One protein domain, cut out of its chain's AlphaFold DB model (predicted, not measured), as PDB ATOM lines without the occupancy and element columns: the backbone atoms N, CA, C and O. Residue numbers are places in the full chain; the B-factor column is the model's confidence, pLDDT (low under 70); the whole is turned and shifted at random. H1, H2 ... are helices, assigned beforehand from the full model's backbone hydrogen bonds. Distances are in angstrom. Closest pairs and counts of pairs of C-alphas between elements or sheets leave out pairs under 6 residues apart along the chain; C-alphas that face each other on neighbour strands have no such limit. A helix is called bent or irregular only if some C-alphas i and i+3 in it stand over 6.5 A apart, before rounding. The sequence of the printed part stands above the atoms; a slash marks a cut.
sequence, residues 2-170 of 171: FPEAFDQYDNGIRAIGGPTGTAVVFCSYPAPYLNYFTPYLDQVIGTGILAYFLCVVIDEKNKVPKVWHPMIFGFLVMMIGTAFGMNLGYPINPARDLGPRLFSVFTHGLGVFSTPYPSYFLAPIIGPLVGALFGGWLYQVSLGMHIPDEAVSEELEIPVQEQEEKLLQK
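This is residues 2 to 170 of the 171 residues of an uncharacterized protein of Ancylostoma duodenale (UniProt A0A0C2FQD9). An elongated body of helices has one long arm: H2 lies in the middle between H3, which folds back along it as a helical hairpin, and H6, and residues 151 to 170, of which 151 to 168 belong to H7, stick out beyond one end. H4 packs on H6 with residues 94 to 98 and runs toward the other end, where short H5 and separate H1 lie. The 169 printed residues hold seven named helices, H1 to H7 in chain order, and no named strand; the class is all helix. The whole is extended, with a radius of gyration of the C-alphas of 23.7 A, and spans 93 by 32 by 25 A.

H1, residues 2 to 10, touches no helix. H2, residues 38 to 58, and H3, residues 66 to 88, form a hairpin: they touch at a shallow tilt of 9 degrees, opposite ways, with their closest C-alphas, those of Pro 39 and Leu 88, 6.0 A apart. H3 has a kink of 50 degrees near residue 82 and is irregular, with C-alphas 83 and 86 7.7 A apart. H4, residues 94 to 108, touches H5, residues 110 to 113, with residues 101 to 105 alone; the closest C-alphas, of Val 105 and Val 112, are 6.5 A apart. H6, residues 120 to 144, touches H2 the same way at 38 degrees, only just a steep tilt; the closest C-alphas, of Val 44 and Gly 131, are 3.9 A apart. H4 touches H6 with residues 94 to 98 alone, at a shallow tilt of 12 degrees, opposite ways, closest at the C-alphas of Pro 94 and Ile 125, 4.6 A. H6 has a kink of 28 degrees near residue 127 and is only just irregular, with C-alphas 141 and 144 6.53 A apart. H3 and H6 are only just apart, at 8.4 A. H7, residues 150 to 168, touches no helix. Every O i to N i+4 pair is within hydrogen-bond range in H1 and H2, against 14 of 19 in H3, 8 of 11 in H4, 18 of 21 in H6 and 13 of 15 in H7; H5 is too short for such a pair.

H1 begins at C-alpha 2, (282.517, 162.170, 302.462). H2 measures 29.8 A, H3 31.1 A, H4 19.7 A, H6 34.1 A and H7 26.7 A from first to last C-alpha. H6 begins at C-alpha 120, (289.198, 159.553, 328.745), and H7 ends at C-alpha 168, (239.212, 113.038, 346.910).

The C-alphas farthest apart, of Asn 11 and Lys 170, are 93.3 A apart. The printed part has no cut; the link from H1 to H2, 27 residues, is long. Mean pLDDT of the printed part is 92.7, with residues 151 to 154 and residue 170 under 70.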
ATOM      1  N   PHE A   2     282.085 161.753 301.108       80.25
ATOM      2  CA  PHE A   2     282.517 162.170 302.462       80.25
ATOM      3  C   PHE A   2     283.829 162.980 302.520       80.25
ATOM      4  O   PHE A   2     283.841 163.975 303.234       80.25
ATOM      5  N   PRO A   3     284.912 162.639 301.782       85.81
ATOM      6  CA  PRO A   3     286.169 163.397 301.858       85.81
ATOM      7  C   PRO A   3     286.016 164.876 301.490       85.81
ATOM      8  O   PRO A   3     286.502 165.728 302.216       85.81
ATOM      9  N   GLU A   4     285.248 165.177 300.439       92.56
ATOM     10  CA  GLU A   4     284.959 166.551 300.003       92.56
ATOM     11  C   GLU A   4     284.200 167.347 301.075       92.56
ATOM     12  O   GLU A   4     284.475 168.525 301.273       92.56
ATOM     13  N   ALA A   5     283.273 166.705 301.802       92.62
ATOM     14  CA  ALA A   5     282.538 167.347 302.891       92.62
ATOM     15  C   ALA A   5     283.448 167.651 304.092       92.62
ATOM     16  O   ALA A   5     283.332 168.721 304.687       92.62
ATOM     17  N   PHE A   6     284.366 166.736 304.426       93.44
ATOM     18  CA  PHE A   6     285.380 166.989 305.451       93.44
ATOM     19  C   PHE A   6     286.310 168.125 305.024       93.44
ATOM     20  O   PHE A   6     286.441 169.089 305.766       93.44
ATOM     21  N   ASP A   7     286.862 168.068 303.809       94.44
ATOM     22  CA  ASP A   7     287.762 169.099 303.279       94.44
ATOM     23  C   ASP A   7     287.106 170.479 303.234       94.44
ATOM     24  O   ASP A   7     287.744 171.475 303.567       94.44
ATOM     25  N   GLN A   8     285.823 170.551 302.879       95.31
ATOM     26  CA  GLN A   8     285.068 171.801 302.904       95.31
ATOM     27  C   GLN A   8     284.856 172.334 304.333       95.31
ATOM     28  O   GLN A   8     284.837 173.550 304.526       95.31
ATOM     29  N   TYR A   9     284.665 171.460 305.325       94.38
ATOM     30  CA  TYR A   9     284.409 171.854 306.714       94.38
ATOM     31  C   TYR A   9     285.688 172.235 307.474       94.38
ATOM     32  O   TYR A   9     285.711 173.236 308.191       94.38
ATOM     33  N   ASP A  10     286.750 171.443 307.327       94.56
ATOM     34  CA  ASP A  10     287.985 171.553 308.113       94.56
ATOM     35  C   ASP A  10     289.185 172.118 307.326       94.56
ATOM     36  O   ASP A  10     290.278 172.264 307.877       94.56
ATOM     37  N   ASN A  11     288.981 172.482 306.054       93.56
ATOM     38  CA  ASN A  11     290.004 172.968 305.118       93.56
ATOM     39  C   ASN A  11     291.147 171.966 304.870       93.56
ATOM     40  O   ASN A  11     292.291 172.358 304.633       93.56
ATOM     41  N   GLY A  12     290.847 170.668 304.946       91.44
ATOM     42  CA  GLY A  12     291.799 169.571 304.770       91.44
ATOM     43  C   GLY A  12     292.602 169.230 306.030       91.44
ATOM     44  O   GLY A  12     293.462 168.347 305.984       91.44
ATOM     45  N   ILE A  13     292.353 169.905 307.158       93.31
ATOM     46  CA  ILE A  13     293.080 169.696 308.414       93.31
ATOM     47  C   ILE A  13     292.220 168.871 309.372       93.31
ATOM     48  O   ILE A  13     291.311 169.384 310.018       93.31
ATOM     49  N   ARG A  14     292.575 167.593 309.537       93.69
ATOM     50  CA  ARG A  14     291.860 166.638 310.402       93.69
ATOM     51  C   ARG A  14     292.125 166.884 311.890       93.69
ATOM     52  O   ARG A  14     292.905 166.179 312.532       93.69
ATOM     53  N   ALA A  15     291.479 167.902 312.451       93.88
ATOM     54  CA  ALA A  15     291.576 168.239 313.867       93.88
ATOM     55  C   ALA A  15     290.726 167.298 314.742       93.88
ATOM     56  O   ALA A  15     289.612 166.911 314.388       93.88
ATOM     57  N   ILE A  16     291.234 166.940 315.926       94.44
ATOM     58  CA  ILE A  16     290.515 166.063 316.867       94.44
ATOM     59  C   ILE A  16     289.373 166.803 317.575       94.44
ATOM     60  O   ILE A  16     288.298 166.247 317.777       94.44
ATOM     61  N   GLY A  17     289.600 168.060 317.942       91.69
ATOM     62  CA  GLY A  17     288.629 168.904 318.630       91.69
ATOM     63  C   GLY A  17     288.763 170.364 318.208       91.69
ATOM     64  O   GLY A  17     289.543 170.694 317.316       91.69
ATOM     65  N   GLY A  18     288.009 171.238 318.870       90.44
ATOM     66  CA  GLY A  18     287.899 172.646 318.494       90.44
ATOM     67  C   GLY A  18     286.807 172.899 317.445       90.44
ATOM     68  O   GLY A  18     286.051 171.983 317.118       90.44
ATOM     69  N   PRO A  19     286.698 174.136 316.927       92.00
ATOM     70  CA  PRO A  19     285.595 174.543 316.052       92.00
ATOM     71  C   PRO A  19     285.486 173.722 314.763       92.00
ATOM     72  O   PRO A  19     284.388 173.462 314.291       92.00
ATOM     73  N   THR A  20     286.618 173.267 314.226       94.25
ATOM     74  CA  THR A  20     286.699 172.438 313.013       94.25
ATOM     75  C   THR A  20     287.056 170.981 313.322       94.25
ATOM     76  O   THR A  20     287.513 170.257 312.446       94.25
ATOM     77  N   GLY A  21     286.882 170.534 314.572       93.81
ATOM     78  CA  GLY A  21     287.190 169.163 314.974       93.81
ATOM     79  C   GLY A  21     286.240 168.147 314.339       93.81
ATOM     80  O   GLY A  21     285.029 168.224 314.531       93.81
ATOM     81  N   THR A  22     286.786 167.168 313.621       95.88
ATOM     82  CA  THR A  22     286.014 166.183 312.841       95.88
ATOM     83  C   THR A  22     286.083 164.768 313.405       95.88
ATOM     84  O   THR A  22     285.301 163.905 313.004       95.88
ATOM     85  N   ALA A  23     286.964 164.512 314.377       95.44
ATOM     86  CA  ALA A  23     287.127 163.173 314.942       95.44
ATOM     87  C   ALA A  23     285.864 162.656 315.659       95.44
ATOM     88  O   ALA A  23     285.641 161.444 315.707       95.44
ATOM     89  N   VAL A  24     285.003 163.565 316.140       94.50
ATOM     90  CA  VAL A  24     283.717 163.252 316.795       94.50
ATOM     91  C   VAL A  24     282.737 162.480 315.900       94.50
ATOM     92  O   VAL A  24     281.846 161.796 316.397       94.50
ATOM     93  N   VAL A  25     282.913 162.542 314.575       95.06
ATOM     94  CA  VAL A  25     282.115 161.750 313.625       95.06
ATOM     95  C   VAL A  25     282.379 160.250 313.795       95.06
ATOM     96  O   VAL A  25     281.486 159.433 313.574       95.06
ATOM     97  N   PHE A  26     283.593 159.879 314.205       95.44
ATOM     98  CA  PHE A  26     284.005 158.485 314.338       95.44
ATOM     99  C   PHE A  26     283.774 157.968 315.756       95.44
ATOM    100  O   PHE A  26     283.131 156.936 315.941       95.44
ATOM    101  N   CYS A  27     284.273 158.684 316.759       95.19
ATOM    102  CA  CYS A  27     284.229 158.250 318.151       95.19
ATOM    103  C   CYS A  27     283.807 159.376 319.097       95.19
ATOM    104  O   CYS A  27     283.743 160.547 318.731       95.19
ATOM    105  N   SER A  28     283.491 159.003 320.329       96.12
ATOM    106  CA  SER A  28     282.964 159.917 321.331       96.12
ATOM    107  C   SER A  28     284.069 160.704 322.035       96.12
ATOM    108  O   SER A  28     285.146 160.179 322.338       96.12
ATOM    109  N   TYR A  29     283.770 161.966 322.347       96.38
ATOM    110  CA  TYR A  29     284.634 162.882 323.092       96.38
ATOM    111  C   TYR A  29     283.817 163.564 324.195       96.38
ATOM    112  O   TYR A  29     282.668 163.929 323.942       96.38
ATOM    113  N   PRO A  30     284.354 163.704 325.421       96.31
ATOM    114  CA  PRO A  30     283.622 164.303 326.524       96.31
ATOM    115  C   PRO A  30     283.455 165.797 326.282       96.31
ATOM    116  O   PRO A  30     284.357 166.461 325.763       96.31
ATOM    117  N   ALA A  31     282.315 166.329 326.704       95.00
ATOM    118  CA  ALA A  31     282.069 167.755 326.672       95.00
ATOM    119  C   ALA A  31     283.083 168.515 327.553       95.00
ATOM    120  O   ALA A  31     283.478 168.028 328.617       95.00
ATOM    121  N   PRO A  32     283.492 169.732 327.150       93.31
ATOM    122  CA  PRO A  32     284.586 170.462 327.795       93.31
ATOM    123  C   PRO A  32     284.276 170.918 329.227       93.31
ATOM    124  O   PRO A  32     285.194 171.240 329.973       93.31
ATOM    125  N   TYR A  33     282.999 170.956 329.621       93.88
ATOM    126  CA  TYR A  33     282.569 171.339 330.968       93.88
ATOM    127  C   TYR A  33     282.585 170.173 331.973       93.88
ATOM    128  O   TYR A  33     282.296 170.380 333.152       93.88
ATOM    129  N   LEU A  34     282.873 168.945 331.529       94.50
ATOM    130  CA  LEU A  34     282.890 167.772 332.400       94.50
ATOM    131  C   LEU A  34     284.208 167.647 333.162       94.50
ATOM    132  O   LEU A  34     285.289 167.905 332.636       94.50
ATOM    133  N   ASN A  35     284.119 167.165 334.401       94.12
ATOM    134  CA  ASN A  35     285.292 166.671 335.114       94.12
ATOM    135  C   ASN A  35     285.700 165.279 334.591       94.12
ATOM    136  O   ASN A  35     284.948 164.619 333.876       94.12
ATOM    137  N   TYR A  36     286.877 164.799 334.999       93.56
ATOM    138  CA  TYR A  36     287.433 163.530 334.516       93.56
ATOM    139  C   TYR A  36     286.606 162.283 334.868       93.56
ATOM    140  O   TYR A  36     286.684 161.283 334.155       93.56
ATOM    141  N   PHE A  37     285.822 162.329 335.947       95.56
ATOM    142  CA  PHE A  37     285.055 161.190 336.453       95.56
ATOM    143  C   PHE A  37     283.662 161.087 335.825       95.56
ATOM    144  O   PHE A  37     283.181 159.982 335.573       95.56
ATOM    145  N   THR A  38     283.018 162.218 335.525       96.19
ATOM    146  CA  THR A  38     281.644 162.245 335.008       96.19
ATOM    147  C   THR A  38     281.438 161.381 333.757       96.19
ATOM    148  O   THR A  38     280.451 160.653 333.743       96.19
ATOM    149  N   PRO A  39     282.340 161.348 332.753       96.62
ATOM    150  CA  PRO A  39     282.180 160.475 331.588       96.62
ATOM    151  C   PRO A  39     282.126 158.983 331.927       96.62
ATOM    152  O   PRO A  39     281.413 158.234 331.271       96.62
ATOM    153  N   TYR A  40     282.842 158.531 332.959       97.62
ATOM    154  CA  TYR A  40     282.774 157.133 333.388       97.62
ATOM    155  C   TYR A  40     281.420 156.823 334.017       97.62
ATOM    156  O   TYR A  40     280.784 155.839 333.645       97.62
ATOM    157  N   LEU A  41     280.966 157.679 334.937       97.75
ATOM    158  CA  LEU A  41     279.674 157.505 335.597       97.75
ATOM    159  C   LEU A  41     278.513 157.571 334.594       97.75
ATOM    160  O   LEU A  41     277.613 156.736 334.642       97.75
ATOM    161  N   ASP A  42     278.573 158.514 333.655       97.44
ATOM    162  CA  ASP A  42     277.626 158.656 332.548       97.44
ATOM    163  C   ASP A  42     277.494 157.353 331.747       97.44
ATOM    164  O   ASP A  42     276.387 156.862 331.526       97.44
ATOM    165  N   GLN A  43     278.621 156.728 331.394       98.12
ATOM    166  CA  GLN A  43     278.616 155.479 330.634       98.12
ATOM    167  C   GLN A  43     278.160 154.261 331.436       98.12
ATOM    168  O   GLN A  43     277.505 153.386 330.865       98.12
ATOM    169  N   VAL A  44     278.453 154.208 332.740       98.62
ATOM    170  CA  VAL A  44     277.912 153.171 333.633       98.62
ATOM    171  C   VAL A  44     276.390 153.277 333.704       98.62
ATOM    172  O   VAL A  44     275.703 152.275 333.512       98.62
ATOM    173  N   ILE A  45     275.855 154.479 333.929       98.25
ATOM    174  CA  ILE A  45     274.409 154.696 334.071       98.25
ATOM    175  C   ILE A  45     273.693 154.446 332.741       98.25
ATOM    176  O   ILE A  45     272.760 153.645 332.696       98.25
ATOM    177  N   GLY A  46     274.145 155.073 331.651       98.00
ATOM    178  CA  GLY A  46     273.513 154.931 330.337       98.00
ATOM    179  C   GLY A  46     273.500 153.480 329.848       98.00
ATOM    180  O   GLY A  46     272.471 152.991 329.382       98.00
ATOM    181  N   THR A  47     274.608 152.755 330.029       98.56
ATOM    182  CA  THR A  47     274.675 151.337 329.640       98.56
ATOM    183  C   THR A  47     273.924 150.431 330.612       98.56
ATOM    184  O   THR A  47     273.349 149.434 330.186       98.56
ATOM    185  N   GLY A  48     273.874 150.769 331.902       98.50
ATOM    186  CA  GLY A  48     273.068 150.035 332.877       98.50
ATOM    187  C   GLY A  48     271.578 150.114 332.576       98.50
ATOM    188  O   GLY A  48     270.901 149.090 332.601       98.50
ATOM    189  N   ILE A  49     271.085 151.294 332.193       98.31
ATOM    190  CA  ILE A  49     269.708 151.469 331.712       98.31
ATOM    191  C   ILE A  49     269.481 150.631 330.450       98.31
ATOM    192  O   ILE A  49     268.509 149.879 330.387       98.31
ATOM    193  N   LEU A  50     270.393 150.712 329.470       98.31
ATOM    194  CA  LEU A  50     270.313 149.904 328.251       98.31
ATOM    195  C   LEU A  50     270.216 148.406 328.573       98.31
ATOM    196  O   LEU A  50     269.309 147.740 328.087       98.31
ATOM    197  N   ALA A  51     271.125 147.881 329.395       98.50
ATOM    198  CA  ALA A  51     271.187 146.462 329.728       98.50
ATOM    199  C   ALA A  51     269.981 145.993 330.551       98.50
ATOM    200  O   ALA A  51     269.437 144.931 330.265       98.50
ATOM    201  N   TYR A  52     269.525 146.798 331.516       98.56
ATOM    202  CA  TYR A  52     268.328 146.503 332.303       98.56
ATOM    203  C   TYR A  52     267.104 146.314 331.401       98.56
ATOM    204  O   TYR A  52     266.459 145.268 331.433       98.56
ATOM    205  N   PHE A  53     266.811 147.300 330.547       98.19
ATOM    206  CA  PHE A  53     265.658 147.224 329.646       98.19
ATOM    207  C   PHE A  53     265.850 146.198 328.534       98.19
ATOM    208  O   PHE A  53     264.872 145.614 328.073       98.19
ATOM    209  N   LEU A  54     267.092 145.930 328.130       97.62
ATOM    210  CA  LEU A  54     267.381 144.827 327.229       97.62
ATOM    211  C   LEU A  54     266.946 143.502 327.853       97.62
ATOM    212  O   LEU A  54     266.195 142.781 327.204       97.62
ATOM    213  N   CYS A  55     267.313 143.226 329.109       97.62
ATOM    214  CA  CYS A  55     266.844 142.044 329.834       97.62
ATOM    215  C   CYS A  55     265.313 141.992 329.940       97.62
ATOM    216  O   CYS A  55     264.736 140.951 329.645       97.62
ATOM    217  N   VAL A  56     264.652 143.112 330.263       96.94
ATOM    218  CA  VAL A  56     263.177 143.185 330.306       96.94
ATOM    219  C   VAL A  56     262.547 142.760 328.977       96.94
ATOM    220  O   VAL A  56     261.564 142.025 328.963       96.94
ATOM    221  N   VAL A  57     263.100 143.216 327.853       97.31
ATOM    222  CA  VAL A  57     262.526 142.958 326.525       97.31
ATOM    223  C   VAL A  57     262.826 141.546 326.030       97.31
ATOM    224  O   VAL A  57     261.964 140.939 325.404       97.31
ATOM    225  N   ILE A  58     264.036 141.023 326.258       96.50
ATOM    226  CA  ILE A  58     264.424 139.710 325.714       96.50
ATOM    227  C   ILE A  58     263.958 138.533 326.564       96.50
ATOM    228  O   ILE A  58     263.878 137.426 326.033       96.50
ATOM    229  N   ASP A  59     263.717 138.739 327.859       94.81
ATOM    230  CA  ASP A  59     263.297 137.663 328.748       94.81
ATOM    231  C   ASP A  59     261.866 137.233 328.406       94.81
ATOM    232  O   ASP A  59     260.916 138.018 328.472       94.81
ATOM    233  N   GLU A  60     261.720 135.964 328.025       92.00
ATOM    234  CA  GLU A  60     260.454 135.394 327.566       92.00
ATOM    235  C   GLU A  60     259.385 135.421 328.670       92.00
ATOM    236  O   GLU A  60     258.198 135.555 328.360       92.00
ATOM    237  N   LYS A  61     259.798 135.442 329.948       90.31
ATOM    238  CA  LYS A  61     258.901 135.583 331.107       90.31
ATOM    239  C   LYS A  61     258.073 136.872 331.078       90.31
ATOM    240  O   LYS A  61     256.954 136.900 331.583       90.31
ATOM    241  N   ASN A  62     258.592 137.934 330.457       91.94
ATOM    242  CA  ASN A  62     257.910 139.229 330.369       91.94
ATOM    243  C   ASN A  62     256.897 139.305 329.217       91.94
ATOM    244  O   ASN A  62     256.203 140.315 329.083       91.94
ATOM    245  N   LYS A  63     256.804 138.260 328.378       92.88
ATOM    246  CA  LYS A  63     255.825 138.136 327.280       92.88
ATOM    247  C   LYS A  63     255.813 139.328 326.314       92.88
ATOM    248  O   LYS A  63     254.788 139.636 325.703       92.88
ATOM    249  N   VAL A  64     256.955 139.998 326.142       94.56
ATOM    250  CA  VAL A  64     257.102 141.069 325.153       94.56
ATOM    251  C   VAL A  64     257.106 140.438 323.752       94.56
ATOM    252  O   VAL A  64     257.921 139.554 323.481       94.56
ATOM    253  N   PRO A  65     256.209 140.836 322.827       96.06
ATOM    254  CA  PRO A  65     256.178 140.220 321.507       96.06
ATOM    255  C   PRO A  65     257.440 140.551 320.698       96.06
ATOM    256  O   PRO A  65     257.753 141.723 320.469       96.06
ATOM    257  N   LYS A  66     258.097 139.514 320.160       95.56
ATOM    258  CA  LYS A  66     259.370 139.610 319.412       95.56
ATOM    259  C   LYS A  66     259.333 140.599 318.237       95.56
ATOM    260  O   LYS A  66     260.347 141.211 317.911       95.56
ATOM    261  N   VAL A  67     258.156 140.811 317.644       97.62
ATOM    262  CA  VAL A  67     257.929 141.761 316.539       97.62
ATOM    263  C   VAL A  67     258.244 143.211 316.943       97.62
ATOM    264  O   VAL A  67     258.695 143.993 316.109       97.62
ATOM    265  N   TRP A  68     258.068 143.570 318.218       96.62
ATOM    266  CA  TRP A  68     258.304 144.932 318.709       96.62
ATOM    267  C   TRP A  68     259.743 145.189 319.168       96.62
ATOM    268  O   TRP A  68     260.109 146.350 319.354       96.62
ATOM    269  N   HIS A  69     260.582 144.155 319.312       96.94
ATOM    270  CA  HIS A  69     261.931 144.297 319.877       96.94
ATOM    271  C   HIS A  69     262.781 145.365 319.166       96.94
ATOM    272  O   HIS A  69     263.313 146.236 319.857       96.94
ATOM    273  N   PRO A  70     262.884 145.394 317.817       97.31
ATOM    274  CA  PRO A  70     263.720 146.387 317.141       97.31
ATOM    275  C   PRO A  70     263.249 147.822 317.393       97.31
ATOM    276  O   PRO A  70     264.066 148.722 317.579       97.31
ATOM    277  N   MET A  71     261.930 148.032 317.433       98.12
ATOM    278  CA  MET A  71     261.343 149.343 317.698       98.12
ATOM    279  C   MET A  71     261.621 149.789 319.136       98.12
ATOM    280  O   MET A  71     262.052 150.923 319.348       98.12
ATOM    281  N   ILE A  72     261.427 148.898 320.113       98.12
ATOM    282  CA  ILE A  72     261.686 149.193 321.527       98.12
ATOM    283  C   ILE A  72     263.169 149.515 321.742       98.12
ATOM    284  O   ILE A  72     263.483 150.520 322.377       98.12
ATOM    285  N   PHE A  73     264.085 148.731 321.166       97.81
ATOM    286  CA  PHE A  73     265.520 149.014 321.262       97.81
ATOM    287  C   PHE A  73     265.904 150.326 320.575       97.81
ATOM    288  O   PHE A  73     266.713 151.078 321.115       97.81
ATOM    289  N   GLY A  74     265.291 150.646 319.433       98.06
ATOM    290  CA  GLY A  74     265.475 151.935 318.768       98.06
ATOM    291  C   GLY A  74     265.062 153.111 319.658       98.06
ATOM    292  O   GLY A  74     265.841 154.048 319.838       98.06
ATOM    293  N   PHE A  75     263.878 153.042 320.273       98.31
ATOM    294  CA  PHE A  75     263.416 154.075 321.205       98.31
ATOM    295  C   PHE A  75     264.245 154.140 322.486       98.31
ATOM    296  O   PHE A  75     264.478 155.232 322.996       98.31
ATOM    297  N   LEU A  76     264.736 153.007 322.985       98.06
ATOM    298  CA  LEU A  76     265.616 152.956 324.149       98.06
ATOM    299  C   LEU A  76     266.937 153.683 323.878       98.06
ATOM    300  O   LEU A  76     267.338 154.546 324.659       98.06
ATOM    301  N   VAL A  77     267.582 153.395 322.743       97.81
ATOM    302  CA  VAL A  77     268.811 154.089 322.330       97.81
ATOM    303  C   VAL A  77     268.539 155.572 322.068       97.81
ATOM    304  O   VAL A  77     269.328 156.413 322.492       97.81
ATOM    305  N   MET A  78     267.410 155.914 321.435       98.12
ATOM    306  CA  MET A  78     266.999 157.307 321.226       98.12
ATOM    307  C   MET A  78     266.826 158.049 322.556       98.12
ATOM    308  O   MET A  78     267.366 159.141 322.713       98.12
ATOM    309  N   MET A  79     266.128 157.448 323.520       97.94
ATOM    310  CA  MET A  79     265.912 158.021 324.848       97.94
ATOM    311  C   MET A  79     267.246 158.289 325.547       97.94
ATOM    312  O   MET A  79     267.491 159.422 325.967       97.94
ATOM    313  N   ILE A  80     268.148 157.301 325.577       97.94
ATOM    314  CA  ILE A  80     269.488 157.460 326.161       97.94
ATOM    315  C   ILE A  80     270.257 158.572 325.438       97.94
ATOM    316  O   ILE A  80     270.858 159.426 326.090       97.94
ATOM    317  N   GLY A  81     270.192 158.612 324.106       97.12
ATOM    318  CA  GLY A  81     270.837 159.648 323.306       97.12
ATOM    319  C   GLY A  81     270.332 161.053 323.624       97.12
ATOM    320  O   GLY A  81     271.134 161.970 323.789       97.12
ATOM    321  N   THR A  82     269.020 161.225 323.791       97.25
ATOM    322  CA  THR A  82     268.432 162.525 324.149       97.25
ATOM    323  C   THR A  82     268.683 162.937 325.601       97.25
ATOM    324  O   THR A  82     268.810 164.128 325.870       97.25
ATOM    325  N   ALA A  83     268.785 161.982 326.530       96.12
ATOM    326  CA  ALA A  83     268.935 162.267 327.958       96.12
ATOM    327  C   ALA A  83     270.402 162.422 328.401       96.12
ATOM    328  O   ALA A  83     270.711 163.287 329.217       96.12
ATOM    329  N   PHE A  84     271.312 161.610 327.853       94.44
ATOM    330  CA  PHE A  84     272.721 161.533 328.274       94.44
ATOM    331  C   PHE A  84     273.702 162.000 327.190       94.44
ATOM    332  O   PHE A  84     274.901 162.148 327.436       94.44
ATOM    333  N   GLY A  85     273.226 162.262 325.970       94.56
ATOM    334  CA  GLY A  85     274.118 162.482 324.838       94.56
ATOM    335  C   GLY A  85     274.969 163.743 324.894       94.56
ATOM    336  O   GLY A  85     276.038 163.758 324.293       94.56
ATOM    337  N   MET A  86     274.573 164.761 325.659       95.50
ATOM    338  CA  MET A  86     275.380 165.978 325.800       95.50
ATOM    339  C   MET A  86     276.705 165.745 326.539       95.50
ATOM    340  O   MET A  86     277.629 166.529 326.366       95.50
ATOM    341  N   ASN A  87     276.827 164.683 327.344       96.12
ATOM    342  CA  ASN A  87     278.018 164.455 328.160       96.12
ATOM    343  C   ASN A  87     279.176 163.847 327.355       96.12
ATOM    344  O   ASN A  87     280.200 164.494 327.153       96.12
ATOM    345  N   LEU A  88     279.023 162.595 326.916       96.12
ATOM    346  CA  LEU A  88     280.028 161.854 326.135       96.12
ATOM    347  C   LEU A  88     279.475 161.385 324.776       96.12
ATOM    348  O   LEU A  88     280.118 160.617 324.070       96.12
ATOM    349  N   GLY A  89     278.269 161.792 324.378       94.44
ATOM    350  CA  GLY A  89     277.675 161.314 323.125       94.44
ATOM    351  C   GLY A  89     277.194 159.862 323.183       94.44
ATOM    352  O   GLY A  89     277.188 159.197 322.153       94.44
ATOM    353  N   TYR A  90     276.812 159.379 324.374       96.44
ATOM    354  CA  TYR A  90     276.166 158.077 324.608       96.44
ATOM    355  C   TYR A  90     276.777 156.871 323.853       96.44
ATOM    356  O   TYR A  90     276.037 156.107 323.237       96.44
ATOM    357  N   PRO A  91     278.106 156.636 323.881       96.31
ATOM    358  CA  PRO A  91     278.682 155.514 323.151       96.31
ATOM    359  C   PRO A  91     278.094 154.165 323.580       96.31
ATOM    360  O   PRO A  91     277.806 153.358 322.700       96.31
ATOM    361  N   ILE A  92     277.894 153.938 324.890       97.56
ATOM    362  CA  ILE A  92     277.178 152.807 325.535       97.56
ATOM    363  C   ILE A  92     277.538 151.393 325.036       97.56
ATOM    364  O   ILE A  92     276.861 150.412 325.332       97.56
ATOM    365  N   ASN A  93     278.611 151.282 324.258       97.50
ATOM    366  CA  ASN A  93     279.064 150.084 323.581       97.50
ATOM    367  C   ASN A  93     280.559 150.257 323.246       97.50
ATOM    368  O   ASN A  93     280.903 151.129 322.438       97.50
ATOM    369  N   PRO A  94     281.449 149.409 323.795       97.94
ATOM    370  CA  PRO A  94     282.884 149.510 323.545       97.94
ATOM    371  C   PRO A  94     283.256 149.387 322.064       97.94
ATOM    372  O   PRO A  94     284.143 150.095 321.598       97.94
ATOM    373  N   ALA A  95     282.570 148.537 321.295       97.62
ATOM    374  CA  ALA A  95     282.852 148.345 319.872       97.62
ATOM    375  C   ALA A  95     282.462 149.570 319.027       97.62
ATOM    376  O   ALA A  95     283.166 149.906 318.073       97.62
ATOM    377  N   ARG A  96     281.377 150.263 319.407       97.00
ATOM    378  CA  ARG A  96     280.888 151.484 318.738       97.00
ATOM    379  C   ARG A  96     281.855 152.659 318.873       97.00
ATOM    380  O   ARG A  96     281.801 153.576 318.057       97.00
ATOM    381  N   ASP A  97     282.713 152.640 319.889       97.62
ATOM    382  CA  ASP A  97     283.713 153.682 320.116       97.62
ATOM    383  C   ASP A  97     285.126 153.242 319.707       97.62
ATOM    384  O   ASP A  97     285.769 153.916 318.903       97.62
ATOM    385  N   LEU A  98     285.599 152.088 320.193       97.19
ATOM    386  CA  LEU A  98     286.985 151.648 320.010       97.19
ATOM    387  C   LEU A  98     287.325 151.343 318.547       97.19
ATOM    388  O   LEU A  98     288.404 151.711 318.090       97.19
ATOM    389  N   GLY A  99     286.426 150.694 317.803       97.31
ATOM    390  CA  GLY A  99     286.662 150.358 316.394       97.31
ATOM    391  C   GLY A  99     286.866 151.612 315.531       97.31
ATOM    392  O   GLY A  99     287.936 151.780 314.940       97.31
ATOM    393  N   PRO A 100     285.892 152.538 315.506       97.25
ATOM    394  CA  PRO A 100     286.042 153.815 314.812       97.25
ATOM    395  C   PRO A 100     287.196 154.679 315.335       97.25
ATOM    396  O   PRO A 100     287.818 155.391 314.551       97.25
ATOM    397  N   ARG A 101     287.529 154.599 316.630       97.19
ATOM    398  CA  ARG A 101     288.685 155.298 317.214       97.19
ATOM    399  C   ARG A 101     290.018 154.753 316.704       97.19
ATOM    400  O   ARG A 101     290.927 155.522 316.419       97.19
ATOM    401  N   LEU A 102     290.145 153.437 316.552       97.50
ATOM    402  CA  LEU A 102     291.327 152.832 315.929       97.50
ATOM    403  C   LEU A 102     291.442 153.251 314.461       97.50
ATOM    404  O   LEU A 102     292.534 153.570 314.001       97.50
ATOM    405  N   PHE A 103     290.317 153.323 313.744       96.25
ATOM    406  CA  PHE A 103     290.300 153.875 312.392       96.25
ATOM    407  C   PHE A 103     290.716 155.356 312.365       96.25
ATOM    408  O   PHE A 103     291.487 155.769 311.496       96.25
ATOM    409  N   SER A 104     290.263 156.163 313.330       95.94
ATOM    410  CA  SER A 104     290.583 157.591 313.371       95.94
ATOM    411  C   SER A 104     292.060 157.881 313.655       95.94
ATOM    412  O   SER A 104     292.520 158.966 313.314       95.94
ATOM    413  N   VAL A 105     292.851 156.910 314.127       96.81
ATOM    414  CA  VAL A 105     294.322 157.031 314.189       96.81
ATOM    415  C   VAL A 105     294.929 157.305 312.813       96.81
ATOM    416  O   VAL A 105     295.833 158.130 312.702       96.81
ATOM    417  N   PHE A 106     294.428 156.658 311.758       95.31
ATOM    418  CA  PHE A 106     294.966 156.824 310.403       95.31
ATOM    419  C   PHE A 106     294.659 158.197 309.798       95.31
ATOM    420  O   PHE A 106     295.339 158.620 308.870       95.31
ATOM    421  N   THR A 107     293.635 158.886 310.305       93.69
ATOM    422  CA  THR A 107     293.156 160.158 309.747       93.69
ATOM    423  C   THR A 107     293.474 161.362 310.633       93.69
ATOM    424  O   THR A 107     293.816 162.413 310.108       93.69
ATOM    425  N   HIS A 108     293.395 161.213 311.956       95.38
ATOM    426  CA  HIS A 108     293.559 162.278 312.956       95.38
ATOM    427  C   HIS A 108     294.773 162.052 313.880       95.38
ATOM    428  O   HIS A 108     295.070 162.884 314.738       95.38
ATOM    429  N   GLY A 109     295.495 160.936 313.719       96.06
ATOM    430  CA  GLY A 109     296.690 160.602 314.495       96.06
ATOM    431  C   GLY A 109     296.405 160.004 315.877       96.06
ATOM    432  O   GLY A 109     295.265 159.833 316.300       96.06
ATOM    433  N   LEU A 110     297.469 159.688 316.623       95.94
ATOM    434  CA  LEU A 110     297.378 159.025 317.937       95.94
ATOM    435  C   LEU A 110     296.746 159.886 319.043       95.94
ATOM    436  O   LEU A 110     296.367 159.356 320.088       95.94
ATOM    437  N   GLY A 111     296.586 161.195 318.817       95.50
ATOM    438  CA  GLY A 111     295.941 162.101 319.772       95.50
ATOM    439  C   GLY A 111     294.500 161.705 320.111       95.50
ATOM    440  O   GLY A 111     293.989 162.076 321.164       95.50
ATOM    441  N   VAL A 112     293.851 160.881 319.281       96.31
ATOM    442  CA  VAL A 112     292.496 160.352 319.525       96.31
ATOM    443  C   VAL A 112     292.379 159.498 320.797       96.31
ATOM    444  O   VAL A 112     291.268 159.172 321.205       96.31
ATOM    445  N   PHE A 113     293.493 159.131 321.439       96.25
ATOM    446  CA  PHE A 113     293.520 158.443 322.736       96.25
ATOM    447  C   PHE A 113     293.912 159.347 323.914       96.25
ATOM    448  O   PHE A 113     293.788 158.946 325.070       96.25
ATOM    449  N   SER A 114     294.392 160.562 323.657       93.81
ATOM    450  CA  SER A 114     294.916 161.461 324.693       93.81
ATOM    451  C   SER A 114     294.232 162.827 324.737       93.81
ATOM    452  O   SER A 114     294.433 163.563 325.700       93.81
ATOM    453  N   THR A 115     293.410 163.166 323.742       92.06
ATOM    454  CA  THR A 115     292.661 164.426 323.656       92.06
ATOM    455  C   THR A 115     291.172 164.196 323.946       92.06
ATOM    456  O   THR A 115     290.551 163.435 323.213       92.06
ATOM    457  N   PRO A 116     290.552 164.876 324.930       90.44
ATOM    458  CA  PRO A 116     291.048 166.093 325.580       90.44
ATOM    459  C   PRO A 116     291.999 165.871 326.761       90.44
ATOM    460  O   PRO A 116     292.748 166.782 327.096       90.44
ATOM    461  N   TYR A 117     292.004 164.694 327.382       92.88
ATOM    462  CA  TYR A 117     292.923 164.366 328.474       92.88
ATOM    463  C   TYR A 117     293.279 162.874 328.467       92.88
ATOM    464  O   TYR A 117     292.483 162.061 327.996       92.88
ATOM    465  N   PRO A 118     294.442 162.465 329.009       89.25
ATOM    466  CA  PRO A 118     294.817 161.055 329.072       89.25
ATOM    467  C   PRO A 118     293.749 160.216 329.782       89.25
ATOM    468  O   PRO A 118     293.168 160.671 330.760       89.25
ATOM    469  N   SER A 119     293.528 158.978 329.332       91.50
ATOM    470  CA  SER A 119     292.560 157.996 329.870       91.50
ATOM    471  C   SER A 119     291.082 158.191 329.528       91.50
ATOM    472  O   SER A 119     290.326 157.240 329.695       91.50
ATOM    473  N   TYR A 120     290.634 159.339 329.007       93.12
ATOM    474  CA  TYR A 120     289.198 159.553 328.745       93.12
ATOM    475  C   TYR A 120     288.569 158.472 327.841       93.12
ATOM    476  O   TYR A 120     287.421 158.085 328.037       93.12
ATOM    477  N   PHE A 121     289.340 157.958 326.874       95.50
ATOM    478  CA  PHE A 121     288.919 156.931 325.919       95.50
ATOM    479  C   PHE A 121     288.588 155.584 326.581       95.50
ATOM    480  O   PHE A 121     287.995 154.720 325.943       95.50
ATOM    481  N   LEU A 122     288.962 155.390 327.850       97.50
ATOM    482  CA  LEU A 122     288.584 154.211 328.622       97.50
ATOM    483  C   LEU A 122     287.158 154.315 329.166       97.50
ATOM    484  O   LEU A 122     286.551 153.280 329.422       97.50
ATOM    485  N   ALA A 123     286.590 155.518 329.311       97.44
ATOM    486  CA  ALA A 123     285.203 155.694 329.744       97.44
ATOM    487  C   ALA A 123     284.192 154.911 328.877       97.44
ATOM    488  O   ALA A 123     283.429 154.137 329.454       97.44
ATOM    489  N   PRO A 124     284.210 154.992 327.527       97.31
ATOM    490  CA  PRO A 124     283.327 154.200 326.665       97.31
ATOM    491  C   PRO A 124     283.691 152.708 326.578       97.31
ATOM    492  O   PRO A 124     283.020 151.962 325.873       97.31
ATOM    493  N   ILE A 125     284.732 152.250 327.281       98.06
ATOM    494  CA  ILE A 125     285.127 150.837 327.344       98.06
ATOM    495  C   ILE A 125     284.731 150.257 328.701       98.06
ATOM    496  O   ILE A 125     283.932 149.329 328.780       98.06
ATOM    497  N   ILE A 126     285.258 150.832 329.780       98.12
ATOM    498  CA  ILE A 126     285.044 150.363 331.150       98.12
ATOM    499  C   ILE A 126     283.615 150.660 331.601       98.12
ATOM    500  O   ILE A 126     282.966 149.791 332.180       98.12
ATOM    501  N   GLY A 127     283.110 151.863 331.310       98.06
ATOM    502  CA  GLY A 127     281.771 152.286 331.709       98.06
ATOM    503  C   GLY A 127     280.688 151.332 331.207       98.06
ATOM    504  O   GLY A 127     279.933 150.820 332.031       98.06
ATOM    505  N   PRO A 128     280.651 150.998 329.903       98.38
ATOM    506  CA  PRO A 128     279.675 150.050 329.386       98.38
ATOM    507  C   PRO A 128     279.788 148.635 329.949       98.38
ATOM    508  O   PRO A 128     278.763 148.023 330.231       98.38
ATOM    509  N   LEU A 129     281.001 148.118 330.168       98.44
ATOM    510  CA  LEU A 129     281.181 146.786 330.756       98.44
ATOM    511  C   LEU A 129     280.624 146.722 332.183       98.44
ATOM    512  O   LEU A 129     279.868 145.811 332.517       98.44
ATOM    513  N   VAL A 130     280.956 147.714 333.013       98.62
ATOM    514  CA  VAL A 130     280.463 147.802 334.395       98.62
ATOM    515  C   VAL A 130     278.957 148.066 334.420       98.62
ATOM    516  O   VAL A 130     278.226 147.405 335.157       98.62
ATOM    517  N   GLY A 131     278.483 148.994 333.588       98.56
ATOM    518  CA  GLY A 131     277.070 149.336 333.465       98.56
ATOM    519  C   GLY A 131     276.221 148.140 333.051       98.56
ATOM    520  O   GLY A 131     275.213 147.869 333.693       98.56
ATOM    521  N   ALA A 132     276.650 147.374 332.045       98.50
ATOM    522  CA  ALA A 132     275.912 146.206 331.577       98.50
ATOM    523  C   ALA A 132     275.761 145.128 332.659       98.50
ATOM    524  O   ALA A 132     274.663 144.606 332.856       98.50
ATOM    525  N   LEU A 133     276.839 144.841 333.400       98.44
ATOM    526  CA  LEU A 133     276.799 143.914 334.534       98.44
ATOM    527  C   LEU A 133     275.831 144.401 335.617       98.44
ATOM    528  O   LEU A 133     274.998 143.629 336.091       98.44
ATOM    529  N   PHE A 134     275.909 145.684 335.978       98.44
ATOM    530  CA  PHE A 134     275.029 146.273 336.984       98.44
ATOM    531  C   PHE A 134     273.557 146.266 336.548       98.44
ATOM    532  O   PHE A 134     272.690 145.888 337.332       98.44
ATOM    533  N   GLY A 135     273.266 146.636 335.299       98.38
ATOM    534  CA  GLY A 135     271.910 146.661 334.749       98.38
ATOM    535  C   GLY A 135     271.275 145.273 334.682       98.38
ATOM    536  O   GLY A 135     270.139 145.094 335.122       98.38
ATOM    537  N   GLY A 136     272.025 144.274 334.210       98.06
ATOM    538  CA  GLY A 136     271.567 142.882 334.198       98.06
ATOM    539  C   GLY A 136     271.348 142.326 335.608       98.06
ATOM    540  O   GLY A 136     270.339 141.672 335.869       98.06
ATOM    541  N   TRP A 137     272.242 142.637 336.550       98.19
ATOM    542  CA  TRP A 137     272.061 142.269 337.955       98.19
ATOM    543  C   TRP A 137     270.807 142.913 338.565       98.19
ATOM    544  O   TRP A 137     270.005 142.228 339.198       98.19
ATOM    545  N   LEU A 138     270.591 144.208 338.320       98.25
ATOM    546  CA  LEU A 138     269.412 144.927 338.801       98.25
ATOM    547  C   LEU A 138     268.113 144.342 338.227       98.25
ATOM    548  O   LEU A 138     267.110 144.261 338.937       98.25
ATOM    549  N   TYR A 139     268.128 143.891 336.969       98.06
ATOM    550  CA  TYR A 139     266.999 143.180 336.369       98.06
ATOM    551  C   TYR A 139     266.671 141.894 337.131       98.06
ATOM    552  O   TYR A 139     265.517 141.691 337.504       98.06
ATOM    553  N   GLN A 140     267.675 141.063 337.423       96.38
ATOM    554  CA  GLN A 140     267.466 139.816 338.167       96.38
ATOM    555  C   GLN A 140     266.870 140.080 339.552       96.38
ATOM    556  O   GLN A 140     265.876 139.460 339.927       96.38
ATOM    557  N   VAL A 141     267.427 141.047 340.287       96.94
ATOM    558  CA  VAL A 141     266.964 141.395 341.640       96.94
ATOM    559  C   VAL A 141     265.564 141.995 341.651       96.94
ATOM    560  O   VAL A 141     264.812 141.726 342.579       96.94
ATOM    561  N   SER A 142     265.189 142.786 340.649       95.50
ATOM    562  CA  SER A 142     263.880 143.454 340.636       95.50
ATOM    563  C   SER A 142     262.768 142.616 340.006       95.50
ATOM    564  O   SER A 142     261.692 142.522 340.586       95.50
ATOM    565  N   LEU A 143     263.012 141.997 338.849       93.88
ATOM    566  CA  LEU A 143     261.985 141.325 338.045       93.88
ATOM    567  C   LEU A 143     262.314 139.854 337.798       93.88
ATOM    568  O   LEU A 143     261.478 138.998 338.068       93.88
ATOM    569  N   GLY A 144     263.529 139.547 337.336       91.44
ATOM    570  CA  GLY A 144     263.882 138.209 336.844       91.44
ATOM    571  C   GLY A 144     263.686 137.083 337.866       91.44
ATOM    572  O   GLY A 144     263.256 135.993 337.496       91.44
ATOM    573  N   MET A 145     263.942 137.354 339.152       92.12
ATOM    574  CA  MET A 145     263.716 136.398 340.248       92.12
ATOM    575  C   MET A 145     262.275 136.378 340.786       92.12
ATOM    576  O   MET A 145     261.933 135.489 341.559       92.12
ATOM    577  N   HIS A 146     261.442 137.353 340.417       91.06
ATOM    578  CA  HIS A 146     260.083 137.509 340.948       91.06
ATOM    579  C   HIS A 146     258.995 137.031 339.982       91.06
ATOM    580  O   HIS A 146     257.845 136.888 340.393       91.06
ATOM    581  N   ILE A 147     259.337 136.787 338.715       87.56
ATOM    582  CA  ILE A 147     258.402 136.277 337.713       87.56
ATOM    583  C   ILE A 147     258.609 134.761 337.595       87.56
ATOM    584  O   ILE A 147     259.716 134.334 337.254       87.56
ATOM    585  N   PRO A 148     257.585 133.944 337.911       80.50
ATOM    586  CA  PRO A 148     257.700 132.493 337.874       80.50
ATOM    587  C   PRO A 148     257.922 131.993 336.445       80.50
ATOM    588  O   PRO A 148     257.379 132.538 335.483       80.50
ATOM    589  N   ASP A 149     258.716 130.933 336.323       77.88
ATOM    590  CA  ASP A 149     258.910 130.232 335.060       77.88
ATOM    591  C   ASP A 149     257.668 129.393 334.755       77.88
ATOM    592  O   ASP A 149     257.325 128.513 335.542       77.88
ATOM    593  N   GLU A 150     257.016 129.634 333.611       70.38
ATOM    594  CA  GLU A 150     255.790 128.909 333.232       70.38
ATOM    595  C   GLU A 150     255.996 127.386 333.225       70.38
ATOM    596  O   GLU A 150     255.151 126.644 333.719       70.38
ATOM    597  N   ALA A 151     257.173 126.932 332.778       63.78
ATOM    598  CA  ALA A 151     257.559 125.522 332.796       63.78
ATOM    599  C   ALA A 151     257.606 124.927 334.215       63.78
ATOM    600  O   ALA A 151     257.238 123.774 334.413       63.78
ATOM    601  N   VAL A 152     258.026 125.714 335.211       65.12
ATOM    602  CA  VAL A 152     258.090 125.270 336.611       65.12
ATOM    603  C   VAL A 152     256.702 125.302 337.250       65.12
ATOM    604  O   VAL A 152     256.384 124.421 338.044       65.12
ATOM    605  N   SER A 153     255.854 126.279 336.909       64.81
ATOM    606  CA  SER A 153     254.469 126.305 337.399       64.81
ATOM    607  C   SER A 153     253.635 125.150 336.848       64.81
ATOM    608  O   SER A 153     252.946 124.506 337.630       64.81
ATOM    609  N   GLU A 154     253.750 124.818 335.558       67.88
ATOM    610  CA  GLU A 154     253.048 123.657 334.987       67.88
ATOM    611  C   GLU A 154     253.533 122.341 335.622       67.88
ATOM    612  O   GLU A 154     252.724 121.482 335.975       67.88
ATOM    613  N   GLU A 155     254.842 122.193 335.854       70.81
ATOM    614  CA  GLU A 155     255.411 121.003 336.499       70.81
ATOM    615  C   GLU A 155     255.051 120.891 337.992       70.81
ATOM    616  O   GLU A 155     255.016 119.784 338.523       70.81
ATOM    617  N   LEU A 156     254.745 121.998 338.678       74.81
ATOM    618  CA  LEU A 156     254.235 122.004 340.058       74.81
ATOM    619  C   LEU A 156     252.719 121.775 340.134       74.81
ATOM    620  O   LEU A 156     252.244 121.203 341.117       74.81
ATOM    621  N   GLU A 157     251.959 122.185 339.118       73.88
ATOM    622  CA  GLU A 157     250.510 121.967 339.060       73.88
ATOM    623  C   GLU A 157     250.155 120.486 338.855       73.88
ATOM    624  O   GLU A 157     249.228 119.993 339.500       73.88
ATOM    625  N   ILE A 158     250.928 119.743 338.050       72.94
ATOM    626  CA  ILE A 158     250.679 118.313 337.775       72.94
ATOM    627  C   ILE A 158     250.720 117.444 339.063       72.94
ATOM    628  O   ILE A 158     249.766 116.702 339.315       72.94
ATOM    629  N   PRO A 159     251.747 117.527 339.938       75.56
ATOM    630  CA  PRO A 159     251.798 116.793 341.202       75.56
ATOM    631  C   PRO A 159     250.719 117.204 342.205       75.56
ATOM    632  O   PRO A 159     250.248 116.356 342.963       75.56
ATOM    633  N   VAL A 160     250.339 118.489 342.239       77.56
ATOM    634  CA  VAL A 160     249.297 118.993 343.149       77.56
ATOM    635  C   VAL A 160     247.928 118.463 342.729       77.56
ATOM    636  O   VAL A 160     247.207 117.934 343.573       77.56
ATOM    637  N   GLN A 161     247.607 118.500 341.433       77.38
ATOM    638  CA  GLN A 161     246.369 117.924 340.899       77.38
ATOM    639  C   GLN A 161     246.292 116.410 341.146       77.38
ATOM    640  O   GLN A 161     245.267 115.916 341.617       77.38
ATOM    641  N   GLU A 162     247.389 115.671 340.930       80.06
ATOM    642  CA  GLU A 162     247.439 114.240 341.262       80.06
ATOM    643  C   GLU A 162     247.213 113.967 342.759       80.06
ATOM    644  O   GLU A 162     246.616 112.950 343.130       80.06
ATOM    645  N   GLN A 163     247.735 114.822 343.641       79.81
ATOM    646  CA  GLN A 163     247.550 114.680 345.084       79.81
ATOM    647  C   GLN A 163     246.114 115.005 345.508       79.81
ATOM    648  O   GLN A 163     245.561 114.273 346.333       79.81
ATOM    649  N   GLU A 164     245.497 116.040 344.936       80.00
ATOM    650  CA  GLU A 164     244.092 116.383 345.176       80.00
ATOM    651  C   GLU A 164     243.143 115.277 344.695       80.00
ATOM    652  O   GLU A 164     242.257 114.870 345.451       80.00
ATOM    653  N   GLU A 165     243.367 114.699 343.510       80.38
ATOM    654  CA  GLU A 165     242.587 113.546 343.036       80.38
ATOM    655  C   GLU A 165     242.729 112.333 343.967       80.38
ATOM    656  O   GLU A 165     241.730 111.695 344.317       80.38
ATOM    657  N   LYS A 166     243.947 112.030 344.437       79.00
ATOM    658  CA  LYS A 166     244.191 110.928 345.388       79.00
ATOM    659  C   LYS A 166     243.558 111.179 346.764       79.00
ATOM    660  O   LYS A 166     243.189 110.220 347.443       79.00
ATOM    661  N   LEU A 167     243.427 112.437 347.189       77.62
ATOM    662  CA  LEU A 167     242.757 112.827 348.436       77.62
ATOM    663  C   LEU A 167     241.229 112.742 348.327       77.62
ATOM    664  O   LEU A 167     240.588 112.291 349.274       77.62
ATOM    665  N   LEU A 168     240.656 113.111 347.178       76.81
ATOM    666  CA  LEU A 168     239.212 113.038 346.910       76.81
ATOM    667  C   LEU A 168     238.699 111.602 346.708       76.81
ATOM    668  O   LEU A 168     237.513 111.344 346.893       76.81
ATOM    669  N   GLN A 169     239.578 110.662 346.350       75.50
ATOM    670  CA  GLN A 169     239.248 109.242 346.159       75.50
ATOM    671  C   GLN A 169     239.400 108.381 347.428       75.50
ATOM    672  O   GLN A 169     239.192 107.165 347.375       75.50
ATOM    673  N   LYS A 170     239.772 108.966 348.574       62.47
ATOM    674  CA  LYS A 170     239.906 108.222 349.834       62.47
ATOM    675  C   LYS A 170     238.516 108.024 350.481       62.47
ATOM    676  O   LYS A 170     237.824 109.021 350.667       62.47
TER     677      LYS A 170